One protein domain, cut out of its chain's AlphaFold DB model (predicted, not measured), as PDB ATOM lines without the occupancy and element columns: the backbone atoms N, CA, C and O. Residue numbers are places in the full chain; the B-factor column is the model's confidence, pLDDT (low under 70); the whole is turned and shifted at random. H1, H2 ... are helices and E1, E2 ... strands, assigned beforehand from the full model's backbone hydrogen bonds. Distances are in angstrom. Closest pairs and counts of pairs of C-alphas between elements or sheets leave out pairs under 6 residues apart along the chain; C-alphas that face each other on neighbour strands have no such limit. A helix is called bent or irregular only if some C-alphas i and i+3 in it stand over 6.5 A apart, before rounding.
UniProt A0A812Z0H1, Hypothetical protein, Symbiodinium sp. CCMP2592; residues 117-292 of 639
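Overview. This is residues 117 to 292 of the 639 residues of the protein "Hypothetical protein" of Symbiodinium sp. CCMP2592 (UniProt A0A812Z0H1). A small five-stranded sheet, folded on itself like part of a barrel, makes the core, and a three-stranded sheet packs on its strand E6 through E8. H1 lies over E1 and E7, H2 and H3 make a long arm leading away from the core, and residues 268 to 274 stick out. The printed part has 176 residues, with five named helices and eight named strands in the order H1 H2 H3 H4 E1 E2 E3 E4 H5 E5 E6 E7 E8; the class is mixed. Both sheets are antiparallel, with orders E6 E5 E2 E1 E7 and E4 E3 E8. The whole is compact, with a radius of gyration of the C-alphas of 17.8 A, and spans 57 by 37 by 32 A.

Arrangement. The larger sheet, strongly twisted, holds E6, residues 255 to 258, E5, residues 236 to 240, E2, residues 189 to 195, E1, residues 180 to 183, and E7, residues 262 to 264. It is a folded sheet, bent back on itself: E6 and E5 face E1 and E7, with E2 as the hinge. Within hydrogen-bond range are N 257 and O 237 at 2.8 A, N 193 and O 238 at 2.8 A, N 190 and O 181 at 2.8 A, and N 182 and O 263 at 2.7 A. H1, residues 117 to 133, is on this sheet at a height of 10.4 A. H4, residues 172 to 176, is over E2, only just, with 3 C-alphas falling on it; their closest C-alphas, of Thr 173 and Ser 194, are 5.6 A apart. H2, residues 137 to 154, only grazes the sheet with residues 137 to 141. H2 and H3, residues 159 to 168, form a helical hairpin and only just touch, with 3 pairs of C-alphas within 8 A; the closest are Leu 152 and Gln 162, 6.0 A. In the other sheet, E3, residues 204 to 209, has E4, residues 212 to 218, and E8, residues 288 to 291, as neighbours, with N 205 and O 217 at 2.8 A and N 206 and O 290 at 2.8 A. The closest C-alphas of E6 and E8, His 255 and Glu 290, are 5.6 A apart. H5, residues 219 to 225, is over E4 at a height of 8.1 A. Every O i to N i+4 pair is within range in H2, H3, H4 and H5, and 11 of 13 in H1.

Along the chain. H1 begins at C-alpha 117 (-28.649, 42.961, -3.013) and is 25.6 A long; it is irregular, only just, with C-alphas 129 and 132 6.9 A apart. H2 is 25.4 A, H3 14.5 A, E4 18.0 A, E2 16.8 A and E3 16.1 A long. E8 ends at C-alpha 291 (-25.187, 42.087, 23.211).

Size, cuts and confidence. The C-alphas farthest apart, of Glu 118 and Pro 158, are 58.5 A apart. The printed part has no cut. The links E5 to E6 and E7 to E8 are long. Mean pLDDT of the printed part is 75.7; residues 159 to 170, 242 to 250 and 268 to 289 are among those under 70.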
ATOM      1  N   GLU A 117     -27.249  42.929  -3.419       68.88
ATOM      2  CA  GLU A 117     -28.649  42.961  -3.013       68.88
ATOM      3  C   GLU A 117     -29.415  41.711  -3.479       68.88
ATOM      4  O   GLU A 117     -30.240  41.178  -2.737       68.88
ATOM      5  N   GLU A 118     -29.102  41.183  -4.665       76.12
ATOM      6  CA  GLU A 118     -29.749  39.991  -5.223       76.12
ATOM      7  C   GLU A 118     -29.326  38.701  -4.511       76.12
ATOM      8  O   GLU A 118     -30.171  37.827  -4.301       76.12
ATOM      9  N   LEU A 119     -28.056  38.582  -4.104       68.12
ATOM     10  CA  LEU A 119     -27.574  37.448  -3.305       68.12
ATOM     11  C   LEU A 119     -28.249  37.417  -1.929       68.12
ATOM     12  O   LEU A 119     -28.756  36.372  -1.512       68.12
ATOM     13  N   ARG A 120     -28.352  38.576  -1.268       62.06
ATOM     14  CA  ARG A 120     -29.070  38.721   0.007       62.06
ATOM     15  C   ARG A 120     -30.538  38.342  -0.124       62.06
ATOM     16  O   ARG A 120     -31.058  37.552   0.666       62.06
ATOM     17  N   ASP A 121     -31.208  38.881  -1.136       71.56
ATOM     18  CA  ASP A 121     -32.607  38.568  -1.401       71.56
ATOM     19  C   ASP A 121     -32.807  37.071  -1.657       71.56
ATOM     20  O   ASP A 121     -33.805  36.488  -1.226       71.56
ATOM     21  N   MET A 122     -31.854  36.428  -2.330       72.88
ATOM     22  CA  MET A 122     -31.888  34.997  -2.604       72.88
ATOM     23  C   MET A 122     -31.700  34.161  -1.333       72.88
ATOM     24  O   MET A 122     -32.495  33.246  -1.104       72.88
ATOM     25  N   ALA A 123     -30.730  34.501  -0.480       65.50
ATOM     26  CA  ALA A 123     -30.492  33.829   0.800       65.50
ATOM     27  C   ALA A 123     -31.709  33.937   1.732       65.50
ATOM     28  O   ALA A 123     -32.202  32.931   2.245       65.50
ATOM     29  N   VAL A 124     -32.279  35.140   1.865       67.56
ATOM     30  CA  VAL A 124     -33.488  35.381   2.666       67.56
ATOM     31  C   VAL A 124     -34.694  34.631   2.091       67.56
ATOM     32  O   VAL A 124     -35.471  34.038   2.845       67.56
ATOM     33  N   ARG A 125     -34.872  34.603   0.762       70.25
ATOM     34  CA  ARG A 125     -35.943  33.815   0.120       70.25
ATOM     35  C   ARG A 125     -35.769  32.321   0.373       70.25
ATOM     36  O   ARG A 125     -36.763  31.659   0.665       70.25
ATOM     37  N   HIS A 126     -34.546  31.799   0.301       65.81
ATOM     38  CA  HIS A 126     -34.262  30.390   0.567       65.81
ATOM     39  C   HIS A 126     -34.524  30.034   2.037       65.81
ATOM     40  O   HIS A 126     -35.245  29.077   2.322       65.81
ATOM     41  N   ALA A 127     -34.048  30.858   2.973       61.16
ATOM     42  CA  ALA A 127     -34.303  30.692   4.401       61.16
ATOM     43  C   ALA A 127     -35.809  30.706   4.719       61.16
ATOM     44  O   ALA A 127     -36.329  29.823   5.404       61.16
ATOM     45  N   ARG A 128     -36.557  31.652   4.138       68.75
ATOM     46  CA  ARG A 128     -38.023  31.719   4.275       68.75
ATOM     47  C   ARG A 128     -38.740  30.540   3.614       68.75
ATOM     48  O   ARG A 128     -39.778  30.120   4.119       68.75
ATOM     49  N   ALA A 129     -38.209  29.992   2.520       67.06
ATOM     50  CA  ALA A 129     -38.759  28.809   1.857       67.06
ATOM     51  C   ALA A 129     -38.557  27.516   2.668       67.06
ATOM     52  O   ALA A 129     -39.319  26.563   2.483       67.06
ATOM     53  N   LEU A 130     -37.579  27.484   3.579       60.81
ATOM     54  CA  LEU A 130     -37.380  26.376   4.516       60.81
ATOM     55  C   LEU A 130     -38.378  26.400   5.680       60.81
ATOM     56  O   LEU A 130     -38.768  25.333   6.139       60.81
ATOM     57  N   ARG A 131     -38.885  27.579   6.074       62.12
ATOM     58  CA  ARG A 131     -39.847  27.766   7.181       62.12
ATOM     59  C   ARG A 131     -41.031  26.774   7.228       62.12
ATOM     60  O   ARG A 131     -41.328  26.299   8.309       62.12
ATOM     61  N   PRO A 132     -41.740  26.419   6.138       60.31
ATOM     62  CA  PRO A 132     -42.829  25.435   6.219       60.31
ATOM     63  C   PRO A 132     -42.370  23.990   6.497       60.31
ATOM     64  O   PRO A 132     -43.211  23.134   6.751       60.31
ATOM     65  N   LYS A 133     -41.067  23.695   6.403       61.22
ATOM     66  CA  LYS A 133     -40.477  22.362   6.611       61.22
ATOM     67  C   LYS A 133     -39.671  22.257   7.908       61.22
ATOM     68  O   LYS A 133     -39.173  21.177   8.216       61.22
ATOM     69  N   SER A 134     -39.517  23.355   8.637       69.19
ATOM     70  CA  SER A 134     -38.701  23.436   9.841       69.19
ATOM     71  C   SER A 134     -39.396  24.275  10.904       69.19
ATOM     72  O   SER A 134     -40.040  25.278  10.620       69.19
ATOM     73  N   SER A 135     -39.254  23.859  12.153       82.44
ATOM     74  CA  SER A 135     -39.779  24.579  13.306       82.44
ATOM     75  C   SER A 135     -38.866  25.752  13.666       82.44
ATOM     76  O   SER A 135     -37.634  25.613  13.701       82.44
ATOM     77  N   THR A 136     -39.453  26.902  13.985       86.69
ATOM     78  CA  THR A 136     -38.711  27.997  14.621       86.69
ATOM     79  C   THR A 136     -38.261  27.595  16.028       86.69
ATOM     80  O   THR A 136     -38.831  26.705  16.662       86.69
ATOM     81  N   VAL A 137     -37.228  28.256  16.547       83.19
ATOM     82  CA  VAL A 137     -36.782  28.080  17.934       83.19
ATOM     83  C   VAL A 137     -37.910  28.452  18.896       83.19
ATOM     84  O   VAL A 137     -38.087  27.762  19.894       83.19
ATOM     85  N   ALA A 138     -38.705  29.483  18.586       85.44
ATOM     86  CA  ALA A 138     -39.884  29.845  19.373       85.44
ATOM     87  C   ALA A 138     -40.900  28.690  19.457       85.44
ATOM     88  O   ALA A 138     -41.252  28.270  20.556       85.44
ATOM     89  N   GLU A 139     -41.297  28.123  18.312       84.69
ATOM     90  CA  GLU A 139     -42.235  26.992  18.255       84.69
ATOM     91  C   GLU A 139     -41.697  25.770  19.015       84.69
ATOM     92  O   GLU A 139     -42.418  25.181  19.816       84.69
ATOM     93  N   MET A 140     -40.412  25.431  18.860       79.62
ATOM     94  CA  MET A 140     -39.818  24.298  19.583       79.62
ATOM     95  C   MET A 140     -39.698  24.530  21.085       79.62
ATOM     96  O   MET A 140     -39.865  23.591  21.865       79.62
ATOM     97  N   LEU A 141     -39.389  25.752  21.520       78.75
ATOM     98  CA  LEU A 141     -39.357  26.079  22.945       78.75
ATOM     99  C   LEU A 141     -40.746  25.920  23.569       78.75
ATOM    100  O   LEU A 141     -40.848  25.379  24.674       78.75
ATOM    101  N   ASP A 142     -41.798  26.331  22.860       76.69
ATOM    102  CA  ASP A 142     -43.183  26.167  23.295       76.69
ATOM    103  C   ASP A 142     -43.606  24.693  23.296       76.69
ATOM    104  O   ASP A 142     -44.153  24.220  24.295       76.69
ATOM    105  N   GLU A 143     -43.291  23.933  22.244       75.19
ATOM    106  CA  GLU A 143     -43.583  22.497  22.151       75.19
ATOM    107  C   GLU A 143     -42.885  21.692  23.249       75.19
ATOM    108  O   GLU A 143     -43.530  20.898  23.936       75.19
ATOM    109  N   LEU A 144     -41.590  21.925  23.483       73.25
ATOM    110  CA  LEU A 144     -40.838  21.255  24.548       73.25
ATOM    111  C   LEU A 144     -41.365  21.641  25.932       73.25
ATOM    112  O   LEU A 144     -41.499  20.787  26.813       73.25
ATOM    113  N   SER A 145     -41.708  22.914  26.137       74.50
ATOM    114  CA  SER A 145     -42.307  23.382  27.392       74.50
ATOM    115  C   SER A 145     -43.683  22.756  27.629       74.50
ATOM    116  O   SER A 145     -43.992  22.334  28.748       74.50
ATOM    117  N   PHE A 146     -44.492  22.636  26.578       68.31
ATOM    118  CA  PHE A 146     -45.816  22.031  26.618       68.31
ATOM    119  C   PHE A 146     -45.753  20.517  26.837       68.31
ATOM    120  O   PHE A 146     -46.435  20.006  27.727       68.31
ATOM    121  N   ALA A 147     -44.887  19.804  26.114       63.22
ATOM    122  CA  ALA A 147     -44.657  18.371  26.283       63.22
ATOM    123  C   ALA A 147     -44.208  18.046  27.714       63.22
ATOM    124  O   ALA A 147     -44.752  17.143  28.351       63.22
ATOM    125  N   ARG A 148     -43.295  18.849  28.279       73.69
ATOM    126  CA  ARG A 148     -42.879  18.741  29.688       73.69
ATOM    127  C   ARG A 148     -44.025  18.979  30.652       73.69
ATOM    128  O   ARG A 148     -44.158  18.269  31.646       73.69
ATOM    129  N   TRP A 149     -44.837  19.997  30.395       72.94
ATOM    130  CA  TRP A 149     -45.983  20.298  31.239       72.94
ATOM    131  C   TRP A 149     -47.020  19.169  31.211       72.94
ATOM    132  O   TRP A 149     -47.503  18.783  32.277       72.94
ATOM    133  N   ILE A 150     -47.314  18.607  30.030       62.06
ATOM    134  CA  ILE A 150     -48.182  17.433  29.882       62.06
ATOM    135  C   ILE A 150     -47.601  16.272  30.674       62.06
ATOM    136  O   ILE A 150     -48.295  15.777  31.556       62.06
ATOM    137  N   PHE A 151     -46.340  15.908  30.421       65.00
ATOM    138  CA  PHE A 151     -45.646  14.795  31.072       65.00
ATOM    139  C   PHE A 151     -45.784  14.859  32.598       65.00
ATOM    140  O   PHE A 151     -46.274  13.934  33.243       65.00
ATOM    141  N   LEU A 152     -45.472  16.014  33.184       63.84
ATOM    142  CA  LEU A 152     -45.535  16.205  34.632       63.84
ATOM    143  C   LEU A 152     -46.959  16.165  35.191       63.84
ATOM    144  O   LEU A 152     -47.162  15.758  36.334       63.84
ATOM    145  N   ARG A 153     -47.948  16.598  34.405       63.31
ATOM    146  CA  ARG A 153     -49.357  16.588  34.808       63.31
ATOM    147  C   ARG A 153     -49.982  15.197  34.670       63.31
ATOM    148  O   ARG A 153     -50.846  14.853  35.477       63.31
ATOM    149  N   SER A 154     -49.566  14.408  33.681       50.97
ATOM    150  CA  SER A 154     -50.079  13.056  33.437       50.97
ATOM    151  C   SER A 154     -49.590  12.034  34.460       50.97
ATOM    152  O   SER A 154     -50.362  11.152  34.824       50.97
ATOM    153  N   CYS A 155     -48.376  12.179  34.999       46.88
ATOM    154  CA  CYS A 155     -47.781  11.152  35.862       46.88
ATOM    155  C   CYS A 155     -48.393  11.037  37.278       46.88
ATOM    156  O   CYS A 155     -47.964  10.185  38.042       46.88
ATOM    157  N   ARG A 156     -49.382  11.859  37.679       66.50
ATOM    158  CA  ARG A 156     -49.986  11.867  39.044       66.50
ATOM    159  C   ARG A 156     -48.970  11.809  40.205       66.50
ATOM    160  O   ARG A 156     -49.310  11.398  41.312       66.50
ATOM    161  N   LEU A 157     -47.736  12.243  39.970       63.19
ATOM    162  CA  LEU A 157     -46.662  12.130  40.947       63.19
ATOM    163  C   LEU A 157     -46.851  13.139  42.087       63.19
ATOM    164  O   LEU A 157     -47.396  14.225  41.847       63.19
ATOM    165  N   PRO A 158     -46.366  12.835  43.307       70.31
ATOM    166  CA  PRO A 158     -46.241  13.821  44.376       70.31
ATOM    167  C   PRO A 158     -45.495  15.076  43.904       70.31
ATOM    168  O   PRO A 158     -44.627  15.005  43.028       70.31
ATOM    169  N   LEU A 159     -45.826  16.237  44.477       66.56
ATOM    170  CA  LEU A 159     -45.297  17.536  44.037       66.56
ATOM    171  C   LEU A 159     -43.758  17.569  44.093       66.56
ATOM    172  O   LEU A 159     -43.104  18.145  43.226       66.56
ATOM    173  N   GLU A 160     -43.188  16.893  45.086       60.00
ATOM    174  CA  GLU A 160     -41.755  16.731  45.305       60.00
ATOM    175  C   GLU A 160     -41.088  15.960  44.157       60.00
ATOM    176  O   GLU A 160     -40.042  16.379  43.663       60.00
ATOM    177  N   ALA A 161     -41.719  14.887  43.670       56.06
ATOM    178  CA  ALA A 161     -41.236  14.109  42.531       56.06
ATOM    179  C   ALA A 161     -41.384  14.880  41.208       56.06
ATOM    180  O   ALA A 161     -40.480  14.844  40.375       56.06
ATOM    181  N   GLN A 162     -42.453  15.667  41.037       60.72
ATOM    182  CA  GLN A 162     -42.586  16.560  39.878       60.72
ATOM    183  C   GLN A 162     -41.484  17.629  39.846       60.72
ATOM    184  O   GLN A 162     -40.935  17.923  38.783       60.72
ATOM    185  N   HIS A 163     -41.142  18.215  40.999       64.38
ATOM    186  CA  HIS A 163     -40.035  19.167  41.111       64.38
ATOM    187  C   HIS A 163     -38.680  18.518  40.825       64.38
ATOM    188  O   HIS A 163     -37.855  19.119  40.136       64.38
ATOM    189  N   LEU A 164     -38.482  17.286  41.294       56.12
ATOM    190  CA  LEU A 164     -37.282  16.505  41.027       56.12
ATOM    191  C   LEU A 164     -37.135  16.234  39.520       56.12
ATOM    192  O   LEU A 164     -36.135  16.615  38.923       56.12
ATOM    193  N   ILE A 165     -38.167  15.698  38.867       58.16
ATOM    194  CA  ILE A 165     -38.176  15.424  37.420       58.16
ATOM    195  C   ILE A 165     -37.956  16.702  36.601       58.16
ATOM    196  O   ILE A 165     -37.172  16.698  35.652       58.16
ATOM    197  N   ARG A 166     -38.569  17.829  36.990       64.69
ATOM    198  CA  ARG A 166     -38.309  19.136  36.354       64.69
ATOM    199  C   ARG A 166     -36.839  19.537  36.398       64.69
ATOM    200  O   ARG A 166     -36.380  20.176  35.459       64.69
ATOM    201  N   SER A 167     -36.129  19.197  37.473       60.69
ATOM    202  CA  SER A 167     -34.703  19.512  37.620       60.69
ATOM    203  C   SER A 167     -33.787  18.602  36.793       60.69
ATOM    204  O   SER A 167     -32.689  19.017  36.440       60.69
ATOM    205  N   PHE A 168     -34.255  17.402  36.431       52.81
ATOM    206  CA  PHE A 168     -33.532  16.438  35.592       52.81
ATOM    207  C   PHE A 168     -33.686  16.676  34.095       52.81
ATOM    208  O   PHE A 168     -32.763  16.441  33.318       52.81
ATOM    209  N   LEU A 169     -34.875  17.105  33.682       61.66
ATOM    210  CA  LEU A 169     -35.172  17.379  32.289       61.66
ATOM    211  C   LEU A 169     -34.404  18.643  31.869       61.66
ATOM    212  O   LEU A 169     -34.781  19.758  32.235       61.66
ATOM    213  N   ALA A 170     -33.328  18.476  31.092       67.75
ATOM    214  CA  ALA A 170     -32.458  19.558  30.615       67.75
ATOM    215  C   ALA A 170     -33.297  20.703  30.049       67.75
ATOM    216  O   ALA A 170     -34.048  20.430  29.140       67.75
ATOM    217  N   SER A 171     -33.260  21.935  30.570       81.81
ATOM    218  CA  SER A 171     -34.176  23.015  30.123       81.81
ATOM    219  C   SER A 171     -34.407  23.026  28.594       81.81
ATOM    220  O   SER A 171     -33.463  22.703  27.876       81.81
ATOM    221  N   PRO A 172     -35.585  23.408  28.060       80.56
ATOM    222  CA  PRO A 172     -35.812  23.436  26.605       80.56
ATOM    223  C   PRO A 172     -34.674  24.125  25.829       80.56
ATOM    224  O   PRO A 172     -34.242  23.662  24.781       80.56
ATOM    225  N   THR A 173     -34.090  25.162  26.428       85.69
ATOM    226  CA  THR A 173     -32.868  25.832  25.979       85.69
ATOM    227  C   THR A 173     -31.647  24.902  25.884       85.69
ATOM    228  O   THR A 173     -30.949  24.899  24.881       85.69
ATOM    229  N   ALA A 174     -31.384  24.084  26.900       84.62
ATOM    230  CA  ALA A 174     -30.279  23.125  26.920       84.62
ATOM    231  C   ALA A 174     -30.451  21.966  25.918       84.62
ATOM    232  O   ALA A 174     -29.453  21.431  25.448       84.62
ATOM    233  N   GLU A 175     -31.683  21.577  25.569       83.44
ATOM    234  CA  GLU A 175     -31.931  20.565  24.523       83.44
ATOM    235  C   GLU A 175     -31.662  21.089  23.104       83.44
ATOM    236  O   GLU A 175     -31.297  20.323  22.202       83.44
ATOM    237  N   LEU A 176     -31.851  22.396  22.908       87.38
ATOM    238  CA  LEU A 176     -31.571  23.081  21.650       87.38
ATOM    239  C   LEU A 176     -30.115  23.558  21.553       87.38
ATOM    240  O   LEU A 176     -29.633  23.784  20.445       87.38
ATOM    241  N   ALA A 177     -29.404  23.687  22.678       90.38
ATOM    242  CA  ALA A 177     -28.009  24.118  22.721       90.38
ATOM    243  C   ALA A 177     -27.107  23.232  21.841       90.38
ATOM    244  O   ALA A 177     -27.120  22.003  21.936       90.38
ATOM    245  N   GLY A 178     -26.317  23.871  20.981       89.00
ATOM    246  CA  GLY A 178     -25.443  23.219  20.008       89.00
ATOM    247  C   GLY A 178     -26.122  22.835  18.691       89.00
ATOM    248  O   GLY A 178     -25.447  22.330  17.797       89.00
ATOM    249  N   ARG A 179     -27.436  23.055  18.531       90.00
ATOM    250  CA  ARG A 179     -28.113  22.811  17.251       90.00
ATOM    251  C   ARG A 179     -27.886  23.964  16.281       90.00
ATOM    252  O   ARG A 179     -27.870  25.129  16.679       90.00
ATOM    253  N   LYS A 180     -27.772  23.626  14.997       91.38
ATOM    254  CA  LYS A 180     -27.724  24.608  13.916       91.38
ATOM    255  C   LYS A 180     -29.080  25.288  13.758       91.38
ATOM    256  O   LYS A 180     -30.121  24.628  13.703       91.38
ATOM    257  N   ILE A 181     -29.048  26.606  13.666       93.31
ATOM    258  CA  ILE A 181     -30.182  27.451  13.336       93.31
ATOM    259  C   ILE A 181     -29.834  28.302  12.117       93.31
ATOM    260  O   ILE A 181     -28.692  28.705  11.932       93.31
ATOM    261  N   LEU A 182     -30.830  28.580  11.292       91.44
ATOM    262  CA  LEU A 182     -30.755  29.506  10.181       91.44
ATOM    263  C   LEU A 182     -31.484  30.783  10.587       91.44
ATOM    264  O   LEU A 182     -32.672  30.749  10.926       91.44
ATOM    265  N   ALA A 183     -30.776  31.901  10.574       90.75
ATOM    266  CA  ALA A 183     -31.353  33.194  10.880       90.75
ATOM    267  C   ALA A 183     -32.102  33.735   9.644       90.75
ATOM    268  O   ALA A 183     -31.547  33.909   8.566       90.75
ATOM    269  N   LEU A 184     -33.411  33.969   9.766       85.88
ATOM    270  CA  LEU A 184     -34.284  34.307   8.630       85.88
ATOM    271  C   LEU A 184     -34.086  35.725   8.075       85.88
ATOM    272  O   LEU A 184     -34.562  36.025   6.977       85.88
ATOM    273  N   HIS A 185     -33.473  36.613   8.854       79.94
ATOM    274  CA  HIS A 185     -33.296  38.020   8.496       79.94
ATOM    275  C   HIS A 185     -32.080  38.285   7.592       79.94
ATOM    276  O   HIS A 185     -32.096  39.236   6.810       79.94
ATOM    277  N   ASP A 186     -31.067  37.429   7.672       80.38
ATOM    278  CA  ASP A 186     -29.759  37.557   7.023       80.38
ATOM    279  C   ASP A 186     -29.334  36.269   6.289       80.38
ATOM    280  O   ASP A 186     -28.522  36.325   5.373       80.38
ATOM    281  N   GLY A 187     -29.933  35.120   6.617       85.00
ATOM    282  CA  GLY A 187     -29.627  33.825   6.013       85.00
ATOM    283  C   GLY A 187     -28.403  33.136   6.618       85.00
ATOM    284  O   GLY A 187     -27.957  32.136   6.059       85.00
ATOM    285  N   HIS A 188     -27.858  33.635   7.731       86.19
ATOM    286  CA  HIS A 188     -26.666  33.052   8.342       86.19
ATOM    287  C   HIS A 188     -26.982  31.762   9.111       86.19
ATOM    288  O   HIS A 188     -27.974  31.674   9.843       86.19
ATOM    289  N   GLU A 189     -26.109  30.760   8.962       88.81
ATOM    290  CA  GLU A 189     -26.085  29.591   9.839       88.81
ATOM    291  C   GLU A 189     -25.387  29.952  11.147       88.81
ATOM    292  O   GLU A 189     -24.256  30.434  11.167       88.81
ATOM    293  N   LEU A 190     -26.078  29.710  12.250       92.50
ATOM    294  CA  LEU A 190     -25.595  29.973  13.593       92.50
ATOM    295  C   LEU A 190     -25.800  28.723  14.442       92.50
ATOM    296  O   LEU A 190     -26.630  27.863  14.146       92.50
ATOM    297  N   VAL A 191     -25.054  28.617  15.529       92.56
ATOM    298  CA  VAL A 191     -25.207  27.548  16.509       92.56
ATOM    299  C   VAL A 191     -25.955  28.120  17.695       92.56
ATOM    300  O   VAL A 191     -25.480  29.034  18.370       92.56
ATOM    301  N   PHE A 192     -27.146  27.590  17.952       94.62
ATOM    302  CA  PHE A 192     -27.954  28.020  19.079       94.62
ATOM    303  C   PHE A 192     -27.214  27.732  20.388       94.62
ATOM    304  O   PHE A 192     -26.820  26.595  20.652       94.62
ATOM    305  N   HIS A 193     -27.037  28.755  21.218       93.88
ATOM    306  CA  HIS A 193     -26.343  28.646  22.496       93.88
ATOM    307  C   HIS A 193     -27.338  28.652  23.658       93.88
ATOM    308  O   HIS A 193     -27.371  27.719  24.463       93.88
ATOM    309  N   SER A 194     -28.164  29.696  23.748       95.19
ATOM    310  CA  SER A 194     -29.122  29.863  24.841       95.19
ATOM    311  C   SER A 194     -30.268  30.821  24.481       95.19
ATOM    312  O   SER A 194     -30.398  31.249  23.338       95.19
ATOM    313  N   VAL A 195     -31.137  31.141  25.445       95.06
ATOM    314  CA  VAL A 195     -32.162  32.194  25.329       95.06
ATOM    315  C   VAL A 195     -31.777  33.327  26.275       95.06
ATOM    316  O   VAL A 195     -31.409  33.071  27.424       95.06
ATOM    317  N   ALA A 196     -31.858  34.570  25.810       94.62
ATOM    318  CA  ALA A 196     -31.590  35.737  26.636       94.62
ATOM    319  C   ALA A 196     -32.609  35.852  27.779       94.62
ATOM    320  O   ALA A 196     -33.783  35.510  27.645       94.62
ATOM    321  N   CYS A 197     -32.176  36.398  28.914       91.94
ATOM    322  CA  CYS A 197     -33.059  36.644  30.056       91.94
ATOM    323  C   CYS A 197     -34.016  37.832  29.848       91.94
ATOM    324  O   CYS A 197     -34.957  38.001  30.625       91.94
ATOM    325  N   LEU A 198     -33.772  38.655  28.824       94.50
ATOM    326  CA  LEU A 198     -34.576  39.820  28.471       94.50
ATOM    327  C   LEU A 198     -35.258  39.603  27.111       94.50
ATOM    328  O   LEU A 198     -34.633  39.044  26.207       94.50
ATOM    329  N   PRO A 199     -36.513  40.059  26.946       96.75
ATOM    330  CA  PRO A 199     -37.205  40.007  25.664       96.75
ATOM    331  C   PRO A 199     -36.662  41.065  24.691       96.75
ATOM    332  O   PRO A 199     -35.972  42.005  25.102       96.75
ATOM    333  N   ALA A 200     -37.009  40.945  23.410       96.06
ATOM    334  CA  ALA A 200     -36.457  41.762  22.326       96.06
ATOM    335  C   ALA A 200     -36.585  43.285  22.541       96.06
ATOM    336  O   ALA A 200     -35.668  44.028  22.203       96.06
ATOM    337  N   GLY A 201     -37.672  43.769  23.148       95.50
ATOM    338  CA  GLY A 201     -37.870  45.201  23.419       95.50
ATOM    339  C   GLY A 201     -37.007  45.760  24.554       95.50
ATOM    340  O   GLY A 201     -36.883  46.971  24.699       95.50
ATOM    341  N   LYS A 202     -36.402  44.893  25.378       96.25
ATOM    342  CA  LYS A 202     -35.558  45.290  26.521       96.25
ATOM    343  C   LYS A 202     -34.096  44.903  26.356       96.25
ATOM    344  O   LYS A 202     -33.251  45.437  27.070       96.25
ATOM    345  N   LEU A 203     -33.804  43.947  25.479       95.88
ATOM    346  CA  LEU A 203     -32.440  43.534  25.208       95.88
ATOM    347  C   LEU A 203     -31.757  44.605  24.359       95.88
ATOM    348  O   LEU A 203     -32.100  44.789  23.193       95.88
ATOM    349  N   MET A 204     -30.802  45.310  24.962       96.06
ATOM    350  CA  MET A 204     -30.018  46.323  24.269       96.06
ATOM    351  C   MET A 204     -28.888  45.654  23.488       96.06
ATOM    352  O   MET A 204     -28.113  44.870  24.040       96.06
ATOM    353  N   CYS A 205     -28.789  45.972  22.206       91.88
ATOM    354  CA  CYS A 205     -27.760  45.477  21.315       91.88
ATOM    355  C   CYS A 205     -26.954  46.627  20.711       91.88
ATOM    356  O   CYS A 205     -27.461  47.721  20.435       91.88
ATOM    357  N   GLN A 206     -25.674  46.354  20.507       89.81
ATOM    358  CA  GLN A 206     -24.733  47.248  19.867       89.81
ATOM    359  C   GLN A 206     -24.538  46.774  18.434       89.81
ATOM    360  O   GLN A 206     -24.123  45.647  18.195       89.81
ATOM    361  N   VAL A 207     -24.869  47.644  17.489       84.69
ATOM    362  CA  VAL A 207     -24.754  47.360  16.060       84.69
ATOM    363  C   VAL A 207     -23.426  47.942  15.591       84.69
ATOM    364  O   VAL A 207     -23.235  49.162  15.655       84.69
ATOM    365  N   ARG A 208     -22.483  47.091  15.179       79.81
ATOM    366  CA  ARG A 208     -21.177  47.536  14.674       79.81
ATOM    367  C   ARG A 208     -21.222  47.710  13.159       79.81
ATOM    368  O   ARG A 208     -21.293  46.732  12.426       79.81
ATOM    369  N   ARG A 209     -21.124  48.962  12.697       77.25
ATOM    370  CA  ARG A 209     -20.906  49.306  11.283       77.25
ATOM    371  C   ARG A 209     -19.423  49.608  11.065       77.25
ATOM    372  O   ARG A 209     -18.974  50.744  11.224       77.25
ATOM    373  N   GLY A 210     -18.626  48.589  10.756       78.31
ATOM    374  CA  GLY A 210     -17.169  48.740  10.652       78.31
ATOM    375  C   GLY A 210     -16.515  49.105  11.995       78.31
ATOM    376  O   GLY A 210     -16.789  48.476  13.012       78.31
ATOM    377  N   PHE A 211     -15.638  50.118  12.021       67.81
ATOM    378  CA  PHE A 211     -14.888  50.512  13.231       67.81
ATOM    379  C   PHE A 211     -15.642  51.465  14.173       67.81
ATOM    380  O   PHE A 211     -15.127  51.800  15.243       67.81
ATOM    381  N   CYS A 212     -16.830  51.932  13.791       65.19
ATOM    382  CA  CYS A 212     -17.606  52.881  14.580       65.19
ATOM    383  C   CYS A 212     -18.757  52.170  15.299       65.19
ATOM    384  O   CYS A 212     -19.558  51.453  14.699       65.19
ATOM    385  N   VAL A 213     -18.853  52.406  16.607       70.12
ATOM    386  CA  VAL A 213     -20.036  52.061  17.394       70.12
ATOM    387  C   VAL A 213     -21.082  53.129  17.117       70.12
ATOM    388  O   VAL A 213     -21.019  54.217  17.687       70.12
ATOM    389  N   ASP A 214     -22.012  52.840  16.214       64.62
ATOM    390  CA  ASP A 214     -22.917  53.874  15.720       64.62
ATOM    391  C   ASP A 214     -23.985  54.251  16.753       64.62
ATOM    392  O   ASP A 214     -24.275  55.437  16.927       64.62
ATOM    393  N   LYS A 215     -24.582  53.271  17.453       82.88
ATOM    394  CA  LYS A 215     -25.668  53.505  18.425       82.88
ATOM    395  C   LYS A 215     -26.071  52.210  19.149       82.88
ATOM    396  O   LYS A 215     -25.973  51.129  18.572       82.88
ATOM    397  N   VAL A 216     -26.585  52.323  20.376       90.38
ATOM    398  CA  VAL A 216     -27.226  51.212  21.109       90.38
ATOM    399  C   VAL A 216     -28.731  51.234  20.826       90.38
ATOM    400  O   VAL A 216     -29.363  52.287  20.935       90.38
ATOM    401  N   TRP A 217     -29.300  50.092  20.448       93.25
ATOM    402  CA  TRP A 217     -30.723  49.926  20.122       93.25
ATOM    403  C   TRP A 217     -31.321  48.836  21.005       93.25
ATOM    404  O   TRP A 217     -30.589  47.958  21.451       93.25
ATOM    405  N   SER A 218     -32.635  48.849  21.241       96.38
ATOM    406  CA  SER A 218     -33.293  47.596  21.623       96.38
ATOM    407  C   SER A 218     -33.303  46.661  20.410       96.38
ATOM    408  O   SER A 218     -33.342  47.129  19.265       96.38
ATOM    409  N   LEU A 219     -33.277  45.346  20.625       95.19
ATOM    410  CA  LEU A 219     -33.325  44.387  19.519       95.19
ATOM    411  C   LEU A 219     -34.603  44.563  18.683       95.19
ATOM    412  O   LEU A 219     -34.543  44.516  17.458       95.19
ATOM    413  N   ALA A 220     -35.745  44.839  19.321       95.69
ATOM    414  CA  ALA A 220     -37.002  45.095  18.616       95.69
ATOM    415  C   ALA A 220     -36.950  46.363  17.742       95.69
ATOM    416  O   ALA A 220     -37.392  46.334  16.587       95.69
ATOM    417  N   ASP A 221     -36.364  47.457  18.245       95.44
ATOM    418  CA  ASP A 221     -36.169  48.685  17.461       95.44
ATOM    419  C   ASP A 221     -35.201  48.451  16.299       95.44
ATOM    420  O   ASP A 221     -35.413  48.955  15.193       95.44
ATOM    421  N   HIS A 222     -34.148  47.661  16.530       93.44
ATOM    422  CA  HIS A 222     -33.194  47.302  15.493       93.44
ATOM    423  C   HIS A 222     -33.864  46.483  14.383       93.44
ATOM    424  O   HIS A 222     -33.788  46.862  13.214       93.44
ATOM    425  N   CYS A 223     -34.617  45.437  14.722       92.50
ATOM    426  CA  CYS A 223     -35.377  44.655  13.745       92.50
ATOM    427  C   CYS A 223     -36.417  45.515  12.997       92.50
ATOM    428  O   CYS A 223     -36.572  45.391  11.779       92.50
ATOM    429  N   THR A 224     -37.064  46.461  13.685       93.62
ATOM    430  CA  THR A 224     -37.986  47.429  13.064       93.62
ATOM    431  C   THR A 224     -37.270  48.330  12.056       93.62
ATOM    432  O   THR A 224     -37.807  48.589  10.979       93.62
ATOM    433  N   SER A 225     -36.037  48.756  12.353       91.06
ATOM    434  CA  SER A 225     -35.208  49.548  11.432       91.06
ATOM    435  C   SER A 225     -34.836  48.787  10.153       91.06
ATOM    436  O   SER A 225     -34.635  49.396   9.104       91.06
ATOM    437  N   LEU A 226     -34.817  47.453  10.226       86.81
ATOM    438  CA  LEU A 226     -34.596  46.539   9.107       86.81
ATOM    439  C   LEU A 226     -35.901  46.136   8.390       86.81
ATOM    440  O   LEU A 226     -35.909  45.173   7.624       86.81
ATOM    441  N   ASN A 227     -37.019  46.835   8.638       90.25
ATOM    442  CA  ASN A 227     -38.355  46.499   8.122       90.25
ATOM    443  C   ASN A 227     -38.828  45.075   8.475       90.25
ATOM    444  O   ASN A 227     -39.651  44.490   7.768       90.25
ATOM    445  N   CYS A 228     -38.333  44.520   9.581       89.62
ATOM    446  CA  CYS A 228     -38.719  43.213  10.102       89.62
ATOM    447  C   CYS A 228     -39.228  43.377  11.543       89.62
ATOM    448  O   CYS A 228     -38.542  42.960  12.471       89.62
ATOM    449  N   PRO A 229     -40.381  44.037  11.766       93.75
ATOM    450  CA  PRO A 229     -40.857  44.311  13.118       93.75
ATOM    451  C   PRO A 229     -41.121  43.005  13.875       93.75
ATOM    452  O   PRO A 229     -41.754  42.094  13.341       93.75
ATOM    453  N   VAL A 230     -40.661  42.956  15.123       93.44
ATOM    454  CA  VAL A 230     -40.877  41.845  16.064       93.44
ATOM    455  C   VAL A 230     -41.618  42.338  17.291       93.44
ATOM    456  O   VAL A 230     -41.560  43.522  17.628       93.44
ATOM    457  N   SER A 231     -42.315  41.433  17.974       95.19
ATOM    458  CA  SER A 231     -42.942  41.764  19.254       95.19
ATOM    459  C   SER A 231     -41.883  42.197  20.275       95.19
ATOM    460  O   SER A 231     -40.854  41.541  20.424       95.19
ATOM    461  N   GLU A 232     -42.148  43.260  21.039       95.56
ATOM    462  CA  GLU A 232     -41.275  43.682  22.146       95.56
ATOM    463  C   GLU A 232     -41.121  42.589  23.218       95.56
ATOM    464  O   GLU A 232     -40.115  42.553  23.927       95.56
ATOM    465  N   GLU A 233     -42.097  41.686  23.323       95.62
ATOM    466  CA  GLU A 233     -42.090  40.550  24.249       95.62
ATOM    467  C   GLU A 233     -41.454  39.285  23.652       95.62
ATOM    468  O   GLU A 233     -41.362  38.270  24.343       95.62
ATOM    469  N   ALA A 234     -41.006  39.322  22.389       92.06
ATOM    470  CA  ALA A 234     -40.463  38.147  21.719       92.06
ATOM    471  C   ALA A 234     -39.235  37.592  22.473       92.06
ATOM    472  O   ALA A 234     -38.328  38.364  22.822       92.06
ATOM    473  N   PRO A 235     -39.173  36.268  22.721       94.56
ATOM    474  CA  PRO A 235     -37.988  35.642  23.289       94.56
ATOM    475  C   PRO A 235     -36.817  35.764  22.311       94.56
ATOM    476  O   PRO A 235     -36.999  35.703  21.095       94.56
ATOM    477  N   VAL A 236     -35.606  35.929  22.843       96.12
ATOM    478  CA  VAL A 236     -34.397  36.141  22.039       96.12
ATOM    479  C   VAL A 236     -33.477  34.932  22.158       96.12
ATOM    480  O   VAL A 236     -33.001  34.621  23.246       96.12
ATOM    481  N   ALA A 237     -33.218  34.257  21.045       95.56
ATOM    482  CA  ALA A 237     -32.171  33.257  20.919       95.56
ATOM    483  C   ALA A 237     -30.792  33.935  20.897       95.56
ATOM    484  O   ALA A 237     -30.584  34.912  20.185       95.56
ATOM    485  N   LEU A 238     -29.853  33.408  21.673       95.81
ATOM    486  CA  LEU A 238     -28.441  33.770  21.634       95.81
ATOM    487  C   LEU A 238     -27.709  32.662  20.890       95.81
ATOM    488  O   LEU A 238     -27.815  31.491  21.264       95.81
ATOM    489  N   ALA A 239     -26.988  33.021  19.837       94.94
ATOM    490  CA  ALA A 239     -26.302  32.063  18.984       94.94
ATOM    491  C   ALA A 239     -24.885  32.524  18.656       94.94
ATOM    492  O   ALA A 239     -24.598  33.717  18.679       94.94
ATOM    493  N   THR A 240     -23.995  31.588  18.352       93.25
ATOM    494  CA  THR A 240     -22.635  31.886  17.887       93.25
ATOM    495  C   THR A 240     -22.512  31.562  16.405       93.25
ATOM    496  O   THR A 240     -23.207  30.684  15.888       93.25
ATOM    497  N   ARG A 241     -21.617  32.252  15.699       88.00
ATOM    498  CA  ARG A 241     -21.202  31.861  14.347       88.00
ATOM    499  C   ARG A 241     -20.194  30.707  14.462       88.00
ATOM    500  O   ARG A 241     -19.020  30.963  14.655       88.00
ATOM    501  N   GLY A 242     -20.622  29.443  14.370       68.62
ATOM    502  CA  GLY A 242     -19.709  28.277  14.354       68.62
ATOM    503  C   GLY A 242     -20.067  27.300  13.223       68.62
ATOM    504  O   GLY A 242     -21.253  27.082  12.998       68.62
ATOM    505  N   TRP A 243     -19.149  26.683  12.462       63.19
ATOM    506  CA  TRP A 243     -17.771  26.232  12.742       63.19
ATOM    507  C   TRP A 243     -16.879  26.235  11.477       63.19
ATOM    508  O   TRP A 243     -17.323  25.774  10.430       63.19
ATOM    509  N   TYR A 244     -15.594  26.585  11.640       51.28
ATOM    510  CA  TYR A 244     -14.490  25.806  11.053       51.28
ATOM    511  C   TYR A 244     -14.105  24.726  12.081       51.28
ATOM    512  O   TYR A 244     -14.095  25.003  13.281       51.28
ATOM    513  N   ASP A 245     -13.850  23.504  11.619       49.25
ATOM    514  CA  ASP A 245     -13.815  22.265  12.406       49.25
ATOM    515  C   ASP A 245     -13.088  22.313  13.781       49.25
ATOM    516  O   ASP A 245     -11.966  22.794  13.938       49.25
ATOM    517  N   ASP A 246     -13.751  21.703  14.765       52.06
ATOM    518  CA  ASP A 246     -13.282  21.124  16.035       52.06
ATOM    519  C   ASP A 246     -13.201  21.951  17.329       52.06
ATOM    520  O   ASP A 246     -13.043  21.348  18.397       52.06
ATOM    521  N   PHE A 247     -13.434  23.270  17.340       54.81
ATOM    522  CA  PHE A 247     -13.444  24.014  18.613       54.81
ATOM    523  C   PHE A 247     -14.475  25.145  18.679       54.81
ATOM    524  O   PHE A 247     -14.278  26.210  18.104       54.81
ATOM    525  N   CYS A 248     -15.519  24.977  19.504       56.19
ATOM    526  CA  CYS A 248     -16.275  26.117  20.028       56.19
ATOM    527  C   CYS A 248     -15.321  26.979  20.861       56.19
ATOM    528  O   CYS A 248     -14.919  26.580  21.959       56.19
ATOM    529  N   ARG A 249     -14.941  28.152  20.353       61.19
ATOM    530  CA  ARG A 249     -14.214  29.130  21.157       61.19
ATOM    531  C   ARG A 249     -15.209  29.769  22.118       61.19
ATOM    532  O   ARG A 249     -16.181  30.378  21.696       61.19
ATOM    533  N   CYS A 250     -14.960  29.639  23.419       62.94
ATOM    534  CA  CYS A 250     -15.793  30.247  24.464       62.94
ATOM    535  C   CYS A 250     -15.837  31.788  24.405       62.94
ATOM    536  O   CYS A 250     -16.596  32.387  25.160       62.94
ATOM    537  N   ASP A 251     -15.022  32.400  23.542       77.50
ATOM    538  CA  ASP A 251     -14.822  33.846  23.442       77.50
ATOM    539  C   ASP A 251     -15.521  34.468  22.217       77.50
ATOM    540  O   ASP A 251     -15.345  35.655  21.953       77.50
ATOM    541  N   GLU A 252     -16.284  33.692  21.437       83.81
ATOM    542  CA  GLU A 252     -17.049  34.242  20.312       83.81
ATOM    543  C   GLU A 252     -18.237  35.087  20.797       83.81
ATOM    544  O   GLU A 252     -18.940  34.686  21.734       83.81
ATOM    545  N   PRO A 253     -18.491  36.250  20.167       88.00
ATOM    546  CA  PRO A 253     -19.615  37.094  20.533       88.00
ATOM    547  C   PRO A 253     -20.941  36.364  20.287       88.00
ATOM    548  O   PRO A 253     -21.129  35.667  19.287       88.00
ATOM    549  N   LEU A 254     -21.880  36.535  21.218       92.62
ATOM    550  CA  LEU A 254     -23.237  36.024  21.070       92.62
ATOM    551  C   LEU A 254     -24.055  36.982  20.205       92.62
ATOM    552  O   LEU A 254     -24.211  38.157  20.540       92.62
ATOM    553  N   HIS A 255     -24.635  36.443  19.141       94.00
ATOM    554  CA  HIS A 255     -25.561  37.130  18.257       94.00
ATOM    555  C   HIS A 255     -26.996  36.961  18.778       94.00
ATOM    556  O   HIS A 255     -27.494  35.828  18.847       94.00
ATOM    557  N   PRO A 256     -27.671  38.054  19.181       95.75
ATOM    558  CA  PRO A 256     -29.054  38.012  19.618       95.75
ATOM    559  C   PRO A 256     -30.010  38.009  18.421       95.75
ATOM    560  O   PRO A 256     -29.945  38.867  17.546       95.75
ATOM    561  N   LEU A 257     -30.942  37.060  18.410       95.25
ATOM    562  CA  LEU A 257     -31.925  36.862  17.346       95.25
ATOM    563  C   LEU A 257     -33.310  36.679  17.961       95.25
ATOM    564  O   LEU A 257     -33.461  35.842  18.850       95.25
ATOM    565  N   PRO A 258     -34.357  37.368  17.490       96.31
ATOM    566  CA  PRO A 258     -35.722  37.010  17.863       96.31
ATOM    567  C   PRO A 258     -35.970  35.529  17.541       96.31
ATOM    568  O   PRO A 258     -35.692  35.078  16.431       96.31
ATOM    569  N   ALA A 259     -36.467  34.746  18.500       92.56
ATOM    570  CA  ALA A 259     -36.586  33.291  18.354       92.56
ATOM    571  C   ALA A 259     -37.547  32.875  17.222       92.56
ATOM    572  O   ALA A 259     -37.431  31.778  16.682       92.56
ATOM    573  N   GLU A 260     -38.463  33.766  16.829       90.88
ATOM    574  CA  GLU A 260     -39.342  33.627  15.658       90.88
ATOM    575  C   GLU A 260     -38.605  33.752  14.310       90.88
ATOM    576  O   GLU A 260     -39.105  33.300  13.280       90.88
ATOM    577  N   PHE A 261     -37.398  34.324  14.316       91.50
ATOM    578  CA  PHE A 261     -36.499  34.408  13.163       91.50
ATOM    579  C   PHE A 261     -35.359  33.390  13.195       91.50
ATOM    580  O   PHE A 261     -34.594  33.326  12.239       91.50
ATOM    581  N   ALA A 262     -35.252  32.577  14.243       92.38
ATOM    582  CA  ALA A 262     -34.296  31.484  14.315       92.38
ATOM    583  C   ALA A 262     -34.988  30.178  13.909       92.38
ATOM    584  O   ALA A 262     -35.888  29.710  14.601       92.38
ATOM    585  N   VAL A 263     -34.585  29.578  12.790       91.81
ATOM    586  CA  VAL A 263     -35.174  28.333  12.274       91.81
ATOM    587  C   VAL A 263     -34.226  27.171  12.509       91.81
ATOM    588  O   VAL A 263     -33.075  27.248  12.110       91.81
ATOM    589  N   LEU A 264     -34.679  26.076  13.118       89.25
ATOM    590  CA  LEU A 264     -33.813  24.917  13.352       89.25
ATOM    591  C   LEU A 264     -33.528  24.170  12.046       89.25
ATOM    592  O   LEU A 264     -34.448  23.822  11.304       89.25
ATOM    593  N   VAL A 265     -32.250  23.896  11.788       86.06
ATOM    594  CA  VAL A 265     -31.821  23.089  10.641       86.06
ATOM    595  C   VAL A 265     -31.911  21.608  11.040       86.06
ATOM    596  O   VAL A 265     -31.305  21.218  12.042       86.06
ATOM    597  N   PRO A 266     -32.671  20.765  10.314       80.81
ATOM    598  CA  PRO A 266     -32.725  19.330  10.588       80.81
ATOM    599  C   PRO A 266     -31.327  18.706  10.497       80.81
ATOM    600  O   PRO A 266     -30.593  18.996   9.559       80.81
ATOM    601  N   GLY A 267     -30.966  17.820  11.432       72.75
ATOM    602  CA  GLY A 267     -29.630  17.201  11.468       72.75
ATOM    603  C   GLY A 267     -29.265  16.408  10.204       72.75
ATOM    604  O   GLY A 267     -28.090  16.318   9.862       72.75
ATOM    605  N   ASP A 268     -30.270  15.905   9.486       56.69
ATOM    606  CA  ASP A 268     -30.100  15.128   8.250       56.69
ATOM    607  C   ASP A 268     -30.103  16.009   6.989       56.69
ATOM    608  O   ASP A 268     -29.775  15.552   5.892       56.69
ATOM    609  N   ALA A 269     -30.464  17.288   7.129       57.59
ATOM    610  CA  ALA A 269     -30.350  18.262   6.062       57.59
ATOM    611  C   ALA A 269     -28.907  18.772   6.034       57.59
ATOM    612  O   ALA A 269     -28.600  19.845   6.547       57.59
ATOM    613  N   SER A 270     -28.008  18.004   5.412       45.97
ATOM    614  CA  SER A 270     -26.818  18.621   4.824       45.97
ATOM    615  C   SER A 270     -27.336  19.686   3.850       45.97
ATOM    616  O   SER A 270     -28.075  19.329   2.921       45.97
ATOM    617  N   PRO A 271     -27.062  20.984   4.070       48.91
ATOM    618  CA  PRO A 271     -27.439  21.994   3.101       48.91
ATOM    619  C   PRO A 271     -26.666  21.637   1.835       48.91
ATOM    620  O   PRO A 271     -25.439  21.581   1.855       48.91
ATOM    621  N   ALA A 272     -27.381  21.268   0.774       41.38
ATOM    622  CA  ALA A 272     -26.792  20.766  -0.458       41.38
ATOM    623  C   ALA A 272     -25.610  21.653  -0.900       41.38
ATOM    624  O   ALA A 272     -25.772  22.862  -1.086       41.38
ATOM    625  N   GLY A 273     -24.433  21.035  -1.042       43.34
ATOM    626  CA  GLY A 273     -23.139  21.668  -1.321       43.34
ATOM    627  C   GLY A 273     -23.004  22.284  -2.714       43.34
ATOM    628  O   GLY A 273     -22.077  21.960  -3.439       43.34
ATOM    629  N   SER A 274     -23.940  23.139  -3.127       42.38
ATOM    630  CA  SER A 274     -23.781  23.967  -4.330       42.38
ATOM    631  C   SER A 274     -24.297  25.399  -4.181       42.38
ATOM    632  O   SER A 274     -24.040  26.216  -5.057       42.38
ATOM    633  N   PHE A 275     -25.060  25.717  -3.128       47.94
ATOM    634  CA  PHE A 275     -25.557  27.082  -2.898       47.94
ATOM    635  C   PHE A 275     -24.652  27.885  -1.950       47.94
ATOM    636  O   PHE A 275     -24.567  29.102  -2.065       47.94
ATOM    637  N   PHE A 276     -23.954  27.206  -1.037       53.97
ATOM    638  CA  PHE A 276     -23.200  27.842   0.047       53.97
ATOM    639  C   PHE A 276     -21.767  28.237  -0.328       53.97
ATOM    640  O   PHE A 276     -21.321  29.293   0.115       53.97
ATOM    641  N   ASP A 277     -21.121  27.521  -1.253       47.47
ATOM    642  CA  ASP A 277     -19.838  27.943  -1.851       47.47
ATOM    643  C   ASP A 277     -19.956  29.300  -2.583       47.47
ATOM    644  O   ASP A 277     -18.963  29.978  -2.830       47.47
ATOM    645  N   LEU A 278     -21.184  29.724  -2.922       46.72
ATOM    646  CA  LEU A 278     -21.477  31.021  -3.542       46.72
ATOM    647  C   LEU A 278     -21.672  32.164  -2.524       46.72
ATOM    648  O   LEU A 278     -21.649  33.325  -2.921       46.72
ATOM    649  N   MET A 279     -21.883  31.847  -1.239       47.19
ATOM    650  CA  MET A 279     -22.151  32.802  -0.150       47.19
ATOM    651  C   MET A 279     -20.911  33.111   0.709       47.19
ATOM    652  O   MET A 279     -20.882  34.150   1.365       47.19
ATOM    653  N   GLU A 280     -19.873  32.262   0.687       46.53
ATOM    654  CA  GLU A 280     -18.597  32.489   1.402       46.53
ATOM    655  C   GLU A 280     -17.852  33.764   0.951       46.53
ATOM    656  O   GLU A 280     -16.986  34.262   1.662       46.53
ATOM    657  N   SER A 281     -18.197  34.356  -0.196       43.50
ATOM    658  CA  SER A 281     -17.593  35.603  -0.691       43.50
ATOM    659  C   SER A 281     -18.227  36.892  -0.134       43.50
ATOM    660  O   SER A 281     -17.737  37.983  -0.432       43.50
ATOM    661  N   ALA A 282     -19.278  36.794   0.692       41.50
ATOM    662  CA  ALA A 282     -20.053  37.927   1.219       41.50
ATOM    663  C   ALA A 282     -19.800  38.228   2.718       41.50
ATOM    664  O   ALA A 282     -20.678  38.737   3.414       41.50
ATOM    665  N   GLU A 283     -18.598  37.941   3.239       42.50
ATOM    666  CA  GLU A 283     -18.230  38.078   4.669       42.50
ATOM    667  C   GLU A 283     -18.302  39.510   5.257       42.50
ATOM    668  O   GLU A 283     -18.094  39.693   6.453       42.50
ATOM    669  N   GLY A 284     -18.606  40.545   4.468       42.22
ATOM    670  CA  GLY A 284     -18.584  41.943   4.928       42.22
ATOM    671  C   GLY A 284     -19.944  42.618   5.145       42.22
ATOM    672  O   GLY A 284     -19.969  43.832   5.335       42.22
ATOM    673  N   TRP A 285     -21.067  41.908   4.984       43.34
ATOM    674  CA  TRP A 285     -22.311  42.550   4.518       43.34
ATOM    675  C   TRP A 285     -23.403  42.780   5.576       43.34
ATOM    676  O   TRP A 285     -24.416  43.420   5.280       43.34
ATOM    677  N   PHE A 286     -23.207  42.332   6.818       44.91
ATOM    678  CA  PHE A 286     -24.145  42.583   7.915       44.91
ATOM    679  C   PHE A 286     -23.439  43.171   9.128       44.91
ATOM    680  O   PHE A 286     -22.377  42.704   9.531       44.91
ATOM    681  N   ASP A 287     -24.050  44.204   9.706       56.22
ATOM    682  CA  ASP A 287     -23.574  44.806  10.942       56.22
ATOM    683  C   ASP A 287     -23.616  43.754  12.052       56.22
ATOM    684  O   ASP A 287     -24.682  43.205  12.348       56.22
ATOM    685  N   ASP A 288     -22.475  43.472  12.674       62.69
ATOM    686  CA  ASP A 288     -22.432  42.532  13.784       62.69
ATOM    687  C   ASP A 288     -23.210  43.129  14.957       62.69
ATOM    688  O   ASP A 288     -22.821  44.135  15.563       62.69
ATOM    689  N   VAL A 289     -24.371  42.531  15.222       63.31
ATOM    690  CA  VAL A 289     -25.199  42.845  16.378       63.31
ATOM    691  C   VAL A 289     -24.668  42.028  17.543       63.31
ATOM    692  O   VAL A 289     -24.786  40.802  17.562       63.31
ATOM    693  N   GLU A 290     -24.078  42.714  18.512       79.25
ATOM    694  CA  GLU A 290     -23.562  42.122  19.743       79.25
ATOM    695  C   GLU A 290     -24.443  42.547  20.925       79.25
ATOM    696  O   GLU A 290     -25.056  43.621  20.924       79.25
ATOM    697  N   VAL A 291     -24.528  41.705  21.956       80.94
ATOM    698  CA  VAL A 291     -25.187  42.087  23.211       80.94
ATOM    699  C   VAL A 291     -24.388  43.221  23.855       80.94
ATOM    700  O   VAL A 291     -23.187  43.086  24.073       80.94
ATOM    701  N   TYR A 292     -25.047  44.344  24.157       82.12
ATOM    702  CA  TYR A 292     -24.382  45.468  24.809       82.12
ATOM    703  C   TYR A 292     -24.127  45.133  26.283       82.12
ATOM    704  O   TYR A 292     -25.067  45.030  27.075       82.12
TER     705      TYR A 292